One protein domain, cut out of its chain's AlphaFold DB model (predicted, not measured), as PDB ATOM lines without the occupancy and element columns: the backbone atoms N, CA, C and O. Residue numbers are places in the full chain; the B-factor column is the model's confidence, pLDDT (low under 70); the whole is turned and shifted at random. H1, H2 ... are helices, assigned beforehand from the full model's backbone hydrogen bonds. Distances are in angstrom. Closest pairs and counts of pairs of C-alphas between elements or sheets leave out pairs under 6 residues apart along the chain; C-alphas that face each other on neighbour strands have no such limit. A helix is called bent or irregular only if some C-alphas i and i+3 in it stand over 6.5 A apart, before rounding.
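Overview. This is residues 2 to 115 of the 168 residues of an uncharacterized protein of Coprobacillus sp. CAG:235_29_27 (UniProt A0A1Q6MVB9). Two long helices, H2 and H6, run side by side the same way and make the long axis of the model. H1 crosses H2 on one side of this pair, and on the opposite side the stretch between H2 and H6 folds back with three short helices, H3, H4 and H5. The printed part has 114 residues, with six named helices in the order H1 to H6 and no named strand; the class is all helix. The whole is compact, with a radius of gyration of the C-alphas of 15.5 A, yet elongated in outline, spanning 55 by 30 by 26 A.

Arrangement. H1, residues 7 to 18, touches H2, residues 28 to 50, with its residues 8 to 12 alone; the closest C-alphas are those of Leu 9 and Ile 35, 5.8 A apart. They run opposite ways at a steep tilt of 68 degrees, only just short of about perpendicular. H2 is the hub, touching four other helices. H2 and H3, residues 52 to 55, touch only at the corner by their link, closest at the C-alphas of Phe 48 and Ala 55, 4.5 A apart. H4, residues 62 to 68, only just touches residues 37 to 40 of H2, with 3 pairs of C-alphas within 8 A; the closest are those of Ser 37 and Phe 65, 7.0 A apart, and the lines are about perpendicular at 81 degrees. H4 and H5, residues 73 to 77, only just touch, with 3 such pairs; the C-alphas of Cys 66 and Arg 73 are closest at 5.8 A. H6, residues 88 to 112, touches H2 at a shallow tilt of 15 degrees, the same way, closest at the C-alphas of Leu 34 and Val 90, 6.3 A apart. H1 and H5 are apart. Every O i to N i+4 pair is within hydrogen-bond range in H1, H2, H4 and H5, and 19 of 21 are in H6; H3 is too short for such a pair.

Along the chain. H1 begins at C-alpha 7, (1.366, 0.415, 109.188). H2 measures 33.4 A from first to last C-alpha, and H6 36.3 A. H6 is neither bent nor irregular, but only just: C-alphas 96 and 99 are 6.4 A apart. It ends at C-alpha 112, (16.406, 20.575, 99.847).

Size, cuts and confidence. The two C-alphas farthest apart, those of Lys 81 and Ser 115, are separated by 57.4 A. The printed part has no cut, and no link is long. Mean pLDDT of the printed part is 78.9; residues 2 to 5, 48 to 57 and 109 to 115 are under 70.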
ATOM      1  N   ASP A   2     -12.035  -5.399 109.264       39.53
ATOM      2  CA  ASP A   2     -11.043  -5.682 110.303       39.53
ATOM      3  C   ASP A   2      -9.783  -4.834 110.086       39.53
ATOM      4  O   ASP A   2      -8.896  -5.183 109.311       39.53
ATOM      5  N   GLU A   3      -9.700  -3.702 110.786       44.09
ATOM      6  CA  GLU A   3      -8.541  -2.794 110.840       44.09
ATOM      7  C   GLU A   3      -7.375  -3.364 111.679       44.09
ATOM      8  O   GLU A   3      -6.787  -2.685 112.518       44.09
ATOM      9  N   GLN A   4      -7.010  -4.636 111.500       44.94
ATOM     10  CA  GLN A   4      -5.948  -5.253 112.310       44.94
ATOM     11  C   GLN A   4      -4.525  -5.113 111.741       44.94
ATOM     12  O   GLN A   4      -3.596  -5.693 112.302       44.94
ATOM     13  N   ASN A   5      -4.300  -4.332 110.674       56.56
ATOM     14  CA  ASN A   5      -2.989  -4.324 110.004       56.56
ATOM     15  C   ASN A   5      -2.517  -2.978 109.416       56.56
ATOM     16  O   ASN A   5      -1.771  -2.981 108.437       56.56
ATOM     17  N   SER A   6      -2.907  -1.835 109.993       75.31
ATOM     18  CA  SER A   6      -2.350  -0.535 109.575       75.31
ATOM     19  C   SER A   6      -0.841  -0.449 109.888       75.31
ATOM     20  O   SER A   6      -0.344  -1.031 110.862       75.31
ATOM     21  N   GLN A   7      -0.082   0.245 109.038       81.38
ATOM     22  CA  GLN A   7       1.366   0.415 109.188       81.38
ATOM     23  C   GLN A   7       1.707   1.232 110.446       81.38
ATOM     24  O   GLN A   7       2.678   0.936 111.144       81.38
ATOM     25  N   GLU A   8       0.847   2.185 110.788       82.00
ATOM     26  CA  GLU A   8       0.879   3.017 111.988       82.00
ATOM     27  C   GLU A   8       0.764   2.154 113.246       82.00
ATOM     28  O   GLU A   8       1.578   2.282 114.159       82.00
ATOM     29  N   LEU A   9      -0.165   1.192 113.269       84.88
ATOM     30  CA  LEU A   9      -0.318   0.260 114.389       84.88
ATOM     31  C   LEU A   9       0.962  -0.552 114.646       84.88
ATOM     32  O   LEU A   9       1.345  -0.760 115.800       84.88
ATOM     33  N   LYS A  10       1.646  -1.000 113.584       85.19
ATOM     34  CA  LYS A  10       2.925  -1.724 113.706       85.19
ATOM     35  C   LYS A  10       4.023  -0.832 114.278       85.19
ATOM     36  O   LYS A  10       4.787  -1.282 115.132       85.19
ATOM     37  N   ILE A  11       4.094   0.422 113.827       84.38
ATOM     38  CA  ILE A  11       5.068   1.406 114.320       84.38
ATOM     39  C   ILE A  11       4.823   1.698 115.802       84.38
ATOM     40  O   ILE A  11       5.762   1.602 116.593       84.38
ATOM     41  N   VAL A  12       3.570   1.972 116.176       84.75
ATOM     42  CA  VAL A  12       3.160   2.259 117.555       84.75
ATOM     43  C   VAL A  12       3.507   1.095 118.479       84.75
ATOM     44  O   VAL A  12       4.163   1.306 119.495       84.75
ATOM     45  N   LYS A  13       3.132  -0.143 118.126       87.12
ATOM     46  CA  LYS A  13       3.439  -1.326 118.950       87.12
ATOM     47  C   LYS A  13       4.941  -1.482 119.184       87.12
ATOM     48  O   LYS A  13       5.371  -1.582 120.329       87.12
ATOM     49  N   ARG A  14       5.738  -1.412 118.114       85.38
ATOM     50  CA  ARG A  14       7.198  -1.541 118.185       85.38
ATOM     51  C   ARG A  14       7.842  -0.451 119.048       85.38
ATOM     52  O   ARG A  14       8.765  -0.736 119.804       85.38
ATOM     53  N   ASP A  15       7.420   0.805 118.907       81.12
ATOM     54  CA  ASP A  15       8.034   1.913 119.649       81.12
ATOM     55  C   ASP A  15       7.555   1.979 121.112       81.12
ATOM     56  O   ASP A  15       8.320   2.402 121.979       81.12
ATOM     57  N   LEU A  16       6.349   1.501 121.429       83.31
ATOM     58  CA  LEU A  16       5.914   1.318 122.818       83.31
ATOM     59  C   LEU A  16       6.690   0.207 123.534       83.31
ATOM     60  O   LEU A  16       7.090   0.397 124.684       83.31
ATOM     61  N   GLU A  17       6.953  -0.915 122.856       83.19
ATOM     62  CA  GLU A  17       7.723  -2.033 123.417       83.19
ATOM     63  C   GLU A  17       9.131  -1.599 123.849       83.19
ATOM     64  O   GLU A  17       9.578  -1.955 124.938       83.19
ATOM     65  N   LYS A  18       9.798  -0.739 123.064       77.56
ATOM     66  CA  LYS A  18      11.104  -0.148 123.426       77.56
ATOM     67  C   LYS A  18      11.067   0.672 124.717       77.56
ATOM     68  O   LYS A  18      12.089   0.815 125.376       77.56
ATOM     69  N   ASN A  19       9.901   1.214 125.060       70.56
ATOM     70  CA  ASN A  19       9.673   2.015 126.259       70.56
ATOM     71  C   ASN A  19       9.049   1.195 127.407       70.56
ATOM     72  O   ASN A  19       8.652   1.769 128.420       70.56
ATOM     73  N   GLY A  20       8.948  -0.133 127.257       76.62
ATOM     74  CA  GLY A  20       8.393  -1.035 128.269       76.62
ATOM     75  C   GLY A  20       6.874  -0.943 128.442       76.62
ATOM     76  O   GLY A  20       6.351  -1.385 129.463       76.62
ATOM     77  N   ILE A  21       6.152  -0.362 127.476       81.31
ATOM     78  CA  ILE A  21       4.698  -0.171 127.548       81.31
ATOM     79  C   ILE A  21       4.014  -1.207 126.651       81.31
ATOM     80  O   ILE A  21       4.260  -1.262 125.449       81.31
ATOM     81  N   SER A  22       3.112  -2.013 127.216       86.25
ATOM     82  CA  SER A  22       2.307  -2.951 126.427       86.25
ATOM     83  C   SER A  22       1.108  -2.235 125.804       86.25
ATOM     84  O   SER A  22       0.235  -1.723 126.505       86.25
ATOM     85  N   PHE A  23       1.020  -2.231 124.472       86.56
ATOM     86  CA  PHE A  23      -0.118  -1.638 123.757       86.56
ATOM     87  C   PHE A  23      -1.457  -2.245 124.204       86.56
ATOM     88  O   PHE A  23      -2.443  -1.533 124.393       86.56
ATOM     89  N   ASN A  24      -1.484  -3.560 124.433       86.06
ATOM     90  CA  ASN A  24      -2.702  -4.286 124.793       86.06
ATOM     91  C   ASN A  24      -3.175  -3.999 126.227       86.06
ATOM     92  O   ASN A  24      -4.339  -4.241 126.526       86.06
ATOM     93  N   SER A  25      -2.311  -3.476 127.108       86.00
ATOM     94  CA  SER A  25      -2.719  -3.063 128.459       86.00
ATOM     95  C   SER A  25      -3.337  -1.663 128.511       86.00
ATOM     96  O   SER A  25      -3.837  -1.251 129.556       86.00
ATOM     97  N   LEU A  26      -3.293  -0.911 127.409       86.56
ATOM     98  CA  LEU A  26      -3.869   0.429 127.325       86.56
ATOM     99  C   LEU A  26      -5.379   0.378 127.080       86.56
ATOM    100  O   LEU A  26      -5.918  -0.568 126.509       86.56
ATOM    101  N   THR A  27      -6.075   1.446 127.468       87.00
ATOM    102  CA  THR A  27      -7.501   1.583 127.147       87.00
ATOM    103  C   THR A  27      -7.711   1.718 125.631       87.00
ATOM    104  O   THR A  27      -6.865   2.317 124.961       87.00
ATOM    105  N   PRO A  28      -8.864   1.289 125.078       88.31
ATOM    106  CA  PRO A  28      -9.153   1.442 123.647       88.31
ATOM    107  C   PRO A  28      -9.041   2.891 123.150       88.31
ATOM    108  O   PRO A  28      -8.591   3.153 122.037       88.31
ATOM    109  N   LYS A  29      -9.394   3.864 124.002       85.25
ATOM    110  CA  LYS A  29      -9.240   5.291 123.688       85.25
ATOM    111  C   LYS A  29      -7.771   5.703 123.583       85.25
ATOM    112  O   LYS A  29      -7.420   6.421 122.655       85.25
ATOM    113  N   ALA A  30      -6.921   5.253 124.505       85.25
ATOM    114  CA  ALA A  30      -5.487   5.539 124.461       85.25
ATOM    115  C   ALA A  30      -4.813   4.864 123.257       85.25
ATOM    116  O   ALA A  30      -4.023   5.503 122.573       85.25
ATOM    117  N   GLN A  31      -5.183   3.618 122.951       88.44
ATOM    118  CA  GLN A  31      -4.723   2.901 121.759       88.44
ATOM    119  C   GLN A  31      -5.035   3.679 120.475       88.44
ATOM    120  O   GLN A  31      -4.140   3.928 119.673       88.44
ATOM    121  N   ASN A  32      -6.283   4.130 120.321       88.19
ATOM    122  CA  ASN A  32      -6.700   4.928 119.170       88.19
ATOM    123  C   ASN A  32      -5.928   6.258 119.078       88.19
ATOM    124  O   ASN A  32      -5.450   6.625 118.012       88.19
ATOM    125  N   LEU A  33      -5.742   6.965 120.200       87.88
ATOM    126  CA  LEU A  33      -4.973   8.216 120.219       87.88
ATOM    127  C   LEU A  33      -3.517   8.022 119.780       87.88
ATOM    128  O   LEU A  33      -2.971   8.895 119.115       87.88
ATOM    129  N   LEU A  34      -2.896   6.893 120.121       88.50
ATOM    130  CA  LEU A  34      -1.529   6.590 119.700       88.50
ATOM    131  C   LEU A  34      -1.428   6.319 118.198       88.50
ATOM    132  O   LEU A  34      -0.495   6.802 117.563       88.50
ATOM    133  N   ILE A  35      -2.395   5.602 117.622       87.38
ATOM    134  CA  ILE A  35      -2.459   5.370 116.170       87.38
ATOM    135  C   ILE A  35      -2.621   6.708 115.442       87.38
ATOM    136  O   ILE A  35      -1.802   7.054 114.593       87.38
ATOM    137  N   LYS A  36      -3.590   7.526 115.869       86.00
ATOM    138  CA  LYS A  36      -3.817   8.865 115.305       86.00
ATOM    139  C   LYS A  36      -2.636   9.813 115.485       86.00
ATOM    140  O   LYS A  36      -2.426  10.704 114.670       86.00
ATOM    141  N   SER A  37      -1.860   9.647 116.553       84.25
ATOM    142  CA  SER A  37      -0.622  10.401 116.754       84.25
ATOM    143  C   SER A  37       0.403  10.095 115.664       84.25
ATOM    144  O   SER A  37       1.095  11.005 115.216       84.25
ATOM    145  N   GLU A  38       0.496   8.842 115.221       87.12
ATOM    146  CA  GLU A  38       1.409   8.452 114.147       87.12
ATOM    147  C   GLU A  38       0.903   8.933 112.774       87.12
ATOM    148  O   GLU A  38       1.687   9.456 111.983       87.12
ATOM    149  N   GLU A  39      -0.408   8.879 112.523       86.75
ATOM    150  CA  GLU A  39      -1.030   9.485 111.330       86.75
ATOM    151  C   GLU A  39      -0.795  11.003 111.274       86.75
ATOM    152  O   GLU A  39      -0.451  11.572 110.231       86.75
ATOM    153  N   PHE A  40      -0.933  11.675 112.419       83.88
ATOM    154  CA  PHE A  40      -0.642  13.096 112.553       83.88
ATOM    155  C   PHE A  40       0.834  13.388 112.278       83.88
ATOM    156  O   PHE A  40       1.137  14.335 111.555       83.88
ATOM    157  N   LEU A  41       1.758  12.561 112.781       80.75
ATOM    158  CA  LEU A  41       3.186  12.708 112.490       80.75
ATOM    159  C   LEU A  41       3.449  12.658 110.984       80.75
ATOM    160  O   LEU A  41       4.190  13.491 110.465       80.75
ATOM    161  N   GLN A  42       2.834  11.705 110.286       79.44
ATOM    162  CA  GLN A  42       2.977  11.580 108.840       79.44
ATOM    163  C   GLN A  42       2.407  12.807 108.116       79.44
ATOM    164  O   GLN A  42       3.108  13.426 107.320       79.44
ATOM    165  N   THR A  43       1.211  13.256 108.503       81.62
ATOM    166  CA  THR A  43       0.591  14.479 107.968       81.62
ATOM    167  C   THR A  43       1.482  15.710 108.161       81.62
ATOM    168  O   THR A  43       1.628  16.528 107.254       81.62
ATOM    169  N   GLN A  44       2.110  15.855 109.332       74.50
ATOM    170  CA  GLN A  44       3.014  16.972 109.613       74.50
ATOM    171  C   GLN A  44       4.306  16.891 108.793       74.50
ATOM    172  O   GLN A  44       4.848  17.933 108.427       74.50
ATOM    173  N   LYS A  45       4.809  15.686 108.489       76.31
ATOM    174  CA  LYS A  45       5.950  15.498 107.580       76.31
ATOM    175  C   LYS A  45       5.593  15.851 106.143       76.31
ATOM    176  O   LYS A  45       6.402  16.472 105.463       76.31
ATOM    177  N   ASP A  46       4.405  15.478 105.688       74.50
ATOM    178  CA  ASP A  46       3.976  15.748 104.316       74.50
ATOM    179  C   ASP A  46       3.706  17.243 104.112       74.50
ATOM    180  O   ASP A  46       4.279  17.843 103.205       74.50
ATOM    181  N   LYS A  47       3.018  17.902 105.054       71.75
ATOM    182  CA  LYS A  47       2.880  19.371 105.062       71.75
ATOM    183  C   LYS A  47       4.221  20.101 105.126       71.75
ATOM    184  O   LYS A  47       4.378  21.159 104.524       71.75
ATOM    185  N   PHE A  48       5.192  19.551 105.858       65.38
ATOM    186  CA  PHE A  48       6.538  20.119 105.926       65.38
ATOM    187  C   PHE A  48       7.230  20.106 104.553       65.38
ATOM    188  O   PHE A  48       7.922  21.061 104.212       65.38
ATOM    189  N   LYS A  49       7.016  19.062 103.743       66.56
ATOM    190  CA  LYS A  49       7.568  18.972 102.381       66.56
ATOM    191  C   LYS A  49       6.925  19.961 101.402       66.56
ATOM    192  O   LYS A  49       7.569  20.326 100.426       66.56
ATOM    193  N   GLU A  50       5.686  20.388 101.644       68.88
ATOM    194  CA  GLU A  50       4.924  21.234 100.712       68.88
ATOM    195  C   GLU A  50       5.304  22.729 100.758       68.88
ATOM    196  O   GLU A  50       5.114  23.427  99.763       68.88
ATOM    197  N   SER A  51       5.849  23.260 101.865       58.12
ATOM    198  CA  SER A  51       6.268  24.676 101.933       58.12
ATOM    199  C   SER A  51       7.220  24.989 103.092       58.12
ATOM    200  O   SER A  51       6.823  24.910 104.254       58.12
ATOM    201  N   PHE A  52       8.437  25.463 102.785       52.12
ATOM    202  CA  PHE A  52       9.490  25.792 103.764       52.12
ATOM    203  C   PHE A  52       9.077  26.863 104.802       52.12
ATOM    204  O   PHE A  52       9.347  26.723 105.995       52.12
ATOM    205  N   GLN A  53       8.353  27.911 104.385       50.03
ATOM    206  CA  GLN A  53       7.868  28.963 105.298       50.03
ATOM    207  C   GLN A  53       6.784  28.461 106.269       50.03
ATOM    208  O   GLN A  53       6.680  28.957 107.394       50.03
ATOM    209  N   ALA A  54       5.981  27.474 105.860       53.97
ATOM    210  CA  ALA A  54       5.044  26.793 106.753       53.97
ATOM    211  C   ALA A  54       5.761  25.755 107.635       53.97
ATOM    212  O   ALA A  54       5.389  25.556 108.790       53.97
ATOM    213  N   ALA A  55       6.834  25.157 107.120       54.62
ATOM    214  CA  ALA A  55       7.617  24.082 107.719       54.62
ATOM    215  C   ALA A  55       8.187  24.422 109.109       54.62
ATOM    216  O   ALA A  55       8.176  23.581 110.011       54.62
ATOM    217  N   ASN A  56       8.619  25.668 109.330       55.34
ATOM    218  CA  ASN A  56       9.088  26.106 110.650       55.34
ATOM    219  C   ASN A  56       7.965  26.326 111.670       55.34
ATOM    220  O   ASN A  56       8.209  26.214 112.869       55.34
ATOM    221  N   LYS A  57       6.736  26.587 111.213       64.50
ATOM    222  CA  LYS A  57       5.569  26.783 112.086       64.50
ATOM    223  C   LYS A  57       4.911  25.465 112.492       64.50
ATOM    224  O   LYS A  57       4.143  25.435 113.450       64.50
ATOM    225  N   LEU A  58       5.200  24.377 111.778       71.38
ATOM    226  CA  LEU A  58       4.690  23.053 112.107       71.38
ATOM    227  C   LEU A  58       5.487  22.480 113.283       71.38
ATOM    228  O   LEU A  58       6.685  22.200 113.182       71.38
ATOM    229  N   LYS A  59       4.792  22.322 114.412       79.88
ATOM    230  CA  LYS A  59       5.286  21.649 115.612       79.88
ATOM    231  C   LYS A  59       4.680  20.246 115.688       79.88
ATOM    232  O   LYS A  59       3.551  20.006 115.247       79.88
ATOM    233  N   TYR A  60       5.455  19.309 116.225       84.62
ATOM    234  CA  TYR A  60       4.959  18.008 116.658       84.62
ATOM    235  C   TYR A  60       5.097  17.938 118.178       84.62
ATOM    236  O   TYR A  60       6.126  17.533 118.725       84.62
ATOM    237  N   ASP A  61       4.048  18.404 118.845       88.94
ATOM    238  CA  ASP A  61       3.914  18.411 120.293       88.94
ATOM    239  C   ASP A  61       2.471  18.065 120.699       88.94
ATOM    240  O   ASP A  61       1.577  17.881 119.867       88.94
ATOM    241  N   VAL A  62       2.238  17.951 122.007       88.06
ATOM    242  CA  VAL A  62       0.920  17.586 122.543       88.06
ATOM    243  C   VAL A  62      -0.140  18.648 122.235       88.06
ATOM    244  O   VAL A  62      -1.303  18.291 122.064       88.06
ATOM    245  N   GLN A  63       0.224  19.931 122.171       88.94
ATOM    246  CA  GLN A  63      -0.713  21.019 121.897       88.94
ATOM    247  C   GLN A  63      -1.202  20.945 120.447       88.94
ATOM    248  O   GLN A  63      -2.409  20.834 120.225       88.94
ATOM    249  N   SER A  64      -0.283  20.897 119.480       88.19
ATOM    250  CA  SER A  64      -0.614  20.763 118.058       88.19
ATOM    251  C   SER A  64      -1.357  19.458 117.765       88.19
ATOM    252  O   SER A  64      -2.294  19.439 116.965       88.19
ATOM    253  N   PHE A  65      -1.006  18.367 118.456       91.38
ATOM    254  CA  PHE A  65      -1.762  17.120 118.361       91.38
ATOM    255  C   PHE A  65      -3.207  17.300 118.845       91.38
ATOM    256  O   PHE A  65      -4.135  16.933 118.129       91.38
ATOM    257  N   CYS A  66      -3.425  17.906 120.017       88.88
ATOM    258  CA  CYS A  66      -4.769  18.153 120.547       88.88
ATOM    259  C   CYS A  66      -5.629  18.982 119.583       88.88
ATOM    260  O   CYS A  66      -6.770  18.608 119.315       88.88
ATOM    261  N   GLU A  67      -5.065  20.054 119.024       88.56
ATOM    262  CA  GLU A  67      -5.733  20.911 118.037       88.56
ATOM    263  C   GLU A  67      -6.154  20.121 116.794       88.56
ATOM    264  O   GLU A  67      -7.308  20.208 116.376       88.56
ATOM    265  N   SER A  68      -5.264  19.273 116.262       88.50
ATOM    266  CA  SER A  68      -5.564  18.429 115.096       88.50
ATOM    267  C   SER A  68      -6.713  17.443 115.335       88.50
ATOM    268  O   SER A  68      -7.435  17.089 114.407       88.50
ATOM    269  N   GLN A  69      -6.887  17.002 116.583       87.44
ATOM    270  CA  GLN A  69      -7.901  16.023 116.973       87.44
ATOM    271  C   GLN A  69      -9.204  16.669 117.462       87.44
ATOM    272  O   GLN A  69     -10.125  15.952 117.856       87.44
ATOM    273  N   GLY A  70      -9.288  18.005 117.492       87.38
ATOM    274  CA  GLY A  70     -10.422  18.716 118.088       87.38
ATOM    275  C   GLY A  70     -10.564  18.460 119.595       87.38
ATOM    276  O   GLY A  70     -11.670  18.487 120.134       87.38
ATOM    277  N   LEU A  71      -9.457  18.165 120.282       87.75
ATOM    278  CA  LEU A  71      -9.422  17.877 121.712       87.75
ATOM    279  C   LEU A  71      -8.890  19.080 122.489       87.75
ATOM    280  O   LEU A  71      -7.931  19.735 122.091       87.75
ATOM    281  N   SER A  72      -9.458  19.337 123.667       88.88
ATOM    282  CA  SER A  72      -8.849  20.284 124.603       88.88
ATOM    283  C   SER A  72      -7.629  19.650 125.269       88.88
ATOM    284  O   SER A  72      -7.722  18.553 125.827       88.88
ATOM    285  N   ARG A  73      -6.506  20.377 125.317       88.56
ATOM    286  CA  ARG A  73      -5.298  19.953 126.046       88.56
ATOM    287  C   ARG A  73      -5.592  19.588 127.506       88.56
ATOM    288  O   ARG A  73      -5.006  18.644 128.033       88.56
ATOM    289  N   ALA A  74      -6.544  20.265 128.152       87.00
ATOM    290  CA  ALA A  74      -6.937  19.963 129.527       87.00
ATOM    291  C   ALA A  74      -7.475  18.530 129.692       87.00
ATOM    292  O   ALA A  74      -7.281  17.926 130.743       87.00
ATOM    293  N   VAL A  75      -8.102  17.959 128.656       86.12
ATOM    294  CA  VAL A  75      -8.621  16.580 128.672       86.12
ATOM    295  C   VAL A  75      -7.480  15.568 128.744       86.12
ATOM    296  O   VAL A  75      -7.565  14.613 129.513       86.12
ATOM    297  N   ILE A  76      -6.400  15.804 127.996       86.00
ATOM    298  CA  ILE A  76      -5.217  14.932 127.961       86.00
ATOM    299  C   ILE A  76      -4.428  15.009 129.277       86.00
ATOM    300  O   ILE A  76      -3.886  14.010 129.741       86.00
ATOM    301  N   TYR A  77      -4.383  16.177 129.922       89.50
ATOM    302  CA  TYR A  77      -3.654  16.361 131.184       89.50
ATOM    303  C   TYR A  77      -4.491  16.088 132.447       89.50
ATOM    304  O   TYR A  77      -3.960  16.137 133.562       89.50
ATOM    305  N   LYS A  78      -5.787  15.783 132.303       90.44
ATOM    306  CA  LYS A  78      -6.700  15.583 133.433       90.44
ATOM    307  C   LYS A  78      -6.302  14.362 134.267       90.44
ATOM    308  O   LYS A  78      -6.176  13.248 133.762       90.44
ATOM    309  N   LYS A  79      -6.181  14.568 135.580       90.56
ATOM    310  CA  LYS A  79      -5.997  13.502 136.572       90.56
ATOM    311  C   LYS A  79      -7.348  13.012 137.095       90.56
ATOM    312  O   LYS A  79      -8.301  13.786 137.209       90.56
ATOM    313  N   ASN A  80      -7.441  11.722 137.404       87.94
ATOM    314  CA  ASN A  80      -8.605  11.147 138.076       87.94
ATOM    315  C   ASN A  80      -8.594  11.466 139.588       87.94
ATOM    316  O   ASN A  80      -7.684  12.125 140.092       87.94
ATOM    317  N   LYS A  81      -9.598  10.977 140.331       88.38
ATOM    318  CA  LYS A  81      -9.709  11.190 141.788       88.38
ATOM    319  C   LYS A  81      -8.520  10.631 142.589       88.38
ATOM    320  O   LYS A  81      -8.300  11.081 143.703       88.38
ATOM    321  N   GLN A  82      -7.757   9.686 142.034       87.38
ATOM    322  CA  GLN A  82      -6.533   9.147 142.640       87.38
ATOM    323  C   GLN A  82      -5.260   9.904 142.210       87.38
ATOM    324  O   GLN A  82      -4.155   9.475 142.523       87.38
ATOM    325  N   GLY A  83      -5.381  11.008 141.464       87.50
ATOM    326  CA  GLY A  83      -4.237  11.783 140.976       87.50
ATOM    327  C   GLY A  83      -3.530  11.182 139.752       87.50
ATOM    328  O   GLY A  83      -2.505  11.716 139.323       87.50
ATOM    329  N   ILE A  84      -4.073  10.116 139.157       86.94
ATOM    330  CA  ILE A  84      -3.479   9.405 138.019       86.94
ATOM    331  C   ILE A  84      -3.961  10.029 136.705       86.94
ATOM    332  O   ILE A  84      -5.162  10.230 136.509       86.94
ATOM    333  N   ASN A  85      -3.032  10.311 135.786       88.75
ATOM    334  CA  ASN A  85      -3.356  10.717 134.417       88.75
ATOM    335  C   ASN A  85      -3.425   9.483 133.498       88.75
ATOM    336  O   ASN A  85      -2.417   8.818 133.254       88.75
ATOM    337  N   GLN A  86      -4.618   9.227 132.955       86.00
ATOM    338  CA  GLN A  86      -4.916   8.088 132.078       86.00
ATOM    339  C   GLN A  86      -4.255   8.168 130.691       86.00
ATOM    340  O   GLN A  86      -4.149   7.152 130.012       86.00
ATOM    341  N   TYR A  87      -3.798   9.350 130.275       91.00
ATOM    342  CA  TYR A  87      -3.115   9.599 129.003       91.00
ATOM    343  C   TYR A  87      -1.624   9.907 129.182       91.00
ATOM    344  O   TYR A  87      -0.977  10.378 128.249       91.00
ATOM    345  N   SER A  88      -1.056   9.643 130.363       87.31
ATOM    346  CA  SER A  88       0.367   9.895 130.625       87.31
ATOM    347  C   SER A  88       1.289   9.194 129.621       87.31
ATOM    348  O   SER A  88       2.258   9.799 129.167       87.31
ATOM    349  N   ASP A  89       0.949   7.978 129.197       85.31
ATOM    350  CA  ASP A  89       1.716   7.238 128.192       85.31
ATOM    351  C   ASP A  89       1.544   7.801 126.776       85.31
ATOM    352  O   ASP A  89       2.501   7.816 126.009       85.31
ATOM    353  N   VAL A  90       0.375   8.364 126.450       87.81
ATOM    354  CA  VAL A  90       0.156   9.089 125.183       87.81
ATOM    355  C   VAL A  90       1.034  10.338 125.130       87.81
ATOM    356  O   VAL A  90       1.705  10.587 124.132       87.81
ATOM    357  N   ILE A  91       1.090  11.094 126.230       88.38
ATOM    358  CA  ILE A  91       1.935  12.289 126.359       88.38
ATOM    359  C   ILE A  91       3.414  11.916 126.208       88.38
ATOM    360  O   ILE A  91       4.133  12.542 125.430       88.38
ATOM    361  N   LYS A  92       3.869  10.877 126.921       85.75
ATOM    362  CA  LYS A  92       5.248  10.378 126.814       85.75
ATOM    363  C   LYS A  92       5.573   9.926 125.394       85.75
ATOM    364  O   LYS A  92       6.640  10.270 124.893       85.75
ATOM    365  N   TYR A  93       4.658   9.209 124.743       84.50
ATOM    366  CA  TYR A  93       4.845   8.740 123.374       84.50
ATOM    367  C   TYR A  93       5.020   9.913 122.404       84.50
ATOM    368  O   TYR A  93       6.041   9.976 121.721       84.50
ATOM    369  N   ILE A  94       4.106  10.890 122.408       86.25
ATOM    370  CA  ILE A  94       4.203  12.093 121.561       86.25
ATOM    371  C   ILE A  94       5.539  12.808 121.791       86.25
ATOM    372  O   ILE A  94       6.269  13.085 120.837       86.25
ATOM    373  N   ASN A  95       5.909  13.032 123.052       83.81
ATOM    374  CA  ASN A  95       7.156  13.713 123.391       83.81
ATOM    375  C   ASN A  95       8.392  12.929 122.921       83.81
ATOM    376  O   ASN A  95       9.326  13.524 122.392       83.81
ATOM    377  N   SER A  96       8.385  11.597 123.044       81.12
ATOM    378  CA  SER A  96       9.489  10.750 122.569       81.12
ATOM    379  C   SER A  96       9.658  10.793 121.046       81.12
ATOM    380  O   SER A  96      10.776  10.726 120.538       81.12
ATOM    381  N   ARG A  97       8.554  10.956 120.304       81.31
ATOM    382  CA  ARG A  97       8.548  11.031 118.836       81.31
ATOM    383  C   ARG A  97       8.897  12.430 118.318       81.31
ATOM    384  O   ARG A  97       9.318  12.548 117.170       81.31
ATOM    385  N   SER A  98       8.794  13.464 119.153       80.19
ATOM    386  CA  SER A  98       9.136  14.848 118.793       80.19
ATOM    387  C   SER A  98      10.584  14.986 118.306       80.19
ATOM    388  O   SER A  98      10.830  15.589 117.263       80.19
ATOM    389  N   ALA A  99      11.536  14.302 118.952       74.44
ATOM    390  CA  ALA A  99      12.932  14.278 118.504       74.44
ATOM    391  C   ALA A  99      13.099  13.707 117.080       74.44
ATOM    392  O   ALA A  99      13.910  14.209 116.303       74.44
ATOM    393  N   ASN A 100      12.297  12.701 116.707       75.50
ATOM    394  CA  ASN A 100      12.321  12.125 115.359       75.50
ATOM    395  C   ASN A 100      11.764  13.097 114.313       75.50
ATOM    396  O   ASN A 100      12.230  13.105 113.175       75.50
ATOM    397  N   TYR A 101      10.769  13.906 114.684       79.81
ATOM    398  CA  TYR A 101      10.241  14.951 113.813       79.81
ATOM    399  C   TYR A 101      11.273  16.061 113.587       79.81
ATOM    400  O   TYR A 101      11.535  16.420 112.443       79.81
ATOM    401  N   GLU A 102      11.934  16.531 114.646       79.19
ATOM    402  CA  GLU A 102      12.987  17.548 114.534       79.19
ATOM    403  C   GLU A 102      14.198  17.060 113.725       79.19
ATOM    404  O   GLU A 102      14.729  17.796 112.892       79.19
ATOM    405  N   ALA A 103      14.604  15.797 113.899       75.19
ATOM    406  CA  ALA A 103      15.646  15.189 113.074       75.19
ATOM    407  C   ALA A 103      15.242  15.138 111.589       75.19
ATOM    408  O   ALA A 103      16.033  15.511 110.724       75.19
ATOM    409  N   PHE A 104      13.996  14.750 111.296       77.88
ATOM    410  CA  PHE A 104      13.462  14.743 109.934       77.88
ATOM    411  C   PHE A 104      13.422  16.147 109.314       77.88
ATOM    412  O   PHE A 104      13.823  16.305 108.162       77.88
ATOM    413  N   LYS A 105      12.984  17.170 110.065       77.25
ATOM    414  CA  LYS A 105      12.999  18.568 109.604       77.25
ATOM    415  C   LYS A 105      14.412  18.981 109.213       77.25
ATOM    416  O   LYS A 105      14.626  19.386 108.078       77.25
ATOM    417  N   LYS A 106      15.388  18.800 110.110       75.19
ATOM    418  CA  LYS A 106      16.798  19.139 109.847       75.19
ATOM    419  C   LYS A 106      17.346  18.438 108.607       75.19
ATOM    420  O   LYS A 106      17.977  19.086 107.779       75.19
ATOM    421  N   GLN A 107      17.077  17.141 108.465       72.50
ATOM    422  CA  GLN A 107      17.515  16.372 107.303       72.50
ATOM    423  C   GLN A 107      16.869  16.884 106.011       72.50
ATOM    424  O   GLN A 107      17.571  17.142 105.042       72.50
ATOM    425  N   THR A 108      15.552  17.086 106.009       70.88
ATOM    426  CA  THR A 108      14.815  17.518 104.813       70.88
ATOM    427  C   THR A 108      15.245  18.923 104.380       70.88
ATOM    428  O   THR A 108      15.421  19.162 103.193       70.88
ATOM    429  N   ILE A 109      15.482  19.839 105.328       67.56
ATOM    430  CA  ILE A 109      16.081  21.153 105.038       67.56
ATOM    431  C   ILE A 109      17.463  20.954 104.408       67.56
ATOM    432  O   ILE A 109      17.716  21.439 103.312       67.56
ATOM    433  N   SER A 110      18.335  20.171 105.044       67.44
ATOM    434  CA  SER A 110      19.679  19.906 104.521       67.44
ATOM    435  C   SER A 110      19.678  19.304 103.106       67.44
ATOM    436  O   SER A 110      20.564  19.627 102.321       67.44
ATOM    437  N   GLU A 111      18.714  18.442 102.779       67.69
ATOM    438  CA  GLU A 111      18.565  17.801 101.464       67.69
ATOM    439  C   GLU A 111      17.956  18.741 100.411       67.69
ATOM    440  O   GLU A 111      18.405  18.749  99.267       67.69
ATOM    441  N   MET A 112      16.977  19.579 100.771       59.62
ATOM    442  CA  MET A 112      16.406  20.575  99.847       59.62
ATOM    443  C   MET A 112      17.447  21.600  99.380       59.62
ATOM    444  O   MET A 112      17.347  22.125  98.273       59.62
ATOM    445  N   TYR A 113      18.458  21.861 100.208       55.16
ATOM    446  CA  TYR A 113      19.493  22.856  99.944       55.16
ATOM    447  C   TYR A 113      20.863  22.257  99.615       55.16
ATOM    448  O   TYR A 113      21.842  22.996  99.534       55.16
ATOM    449  N   SER A 114      20.964  20.951  99.334       54.66
ATOM    450  CA  SER A 114      22.217  20.321  98.879       54.66
ATOM    451  C   SER A 114      22.606  20.672  97.429       54.66
ATOM    452  O   SER A 114      23.346  19.934  96.776       54.66
ATOM    453  N   SER A 115      22.119  21.804  96.911       54.03
ATOM    454  CA  SER A 115      22.641  22.418  95.693       54.03
ATOM    455  C   SER A 115      24.102  22.825  95.914       54.03
ATOM    456  O   SER A 115      24.469  23.354  96.964       54.03
TER     457      SER A 115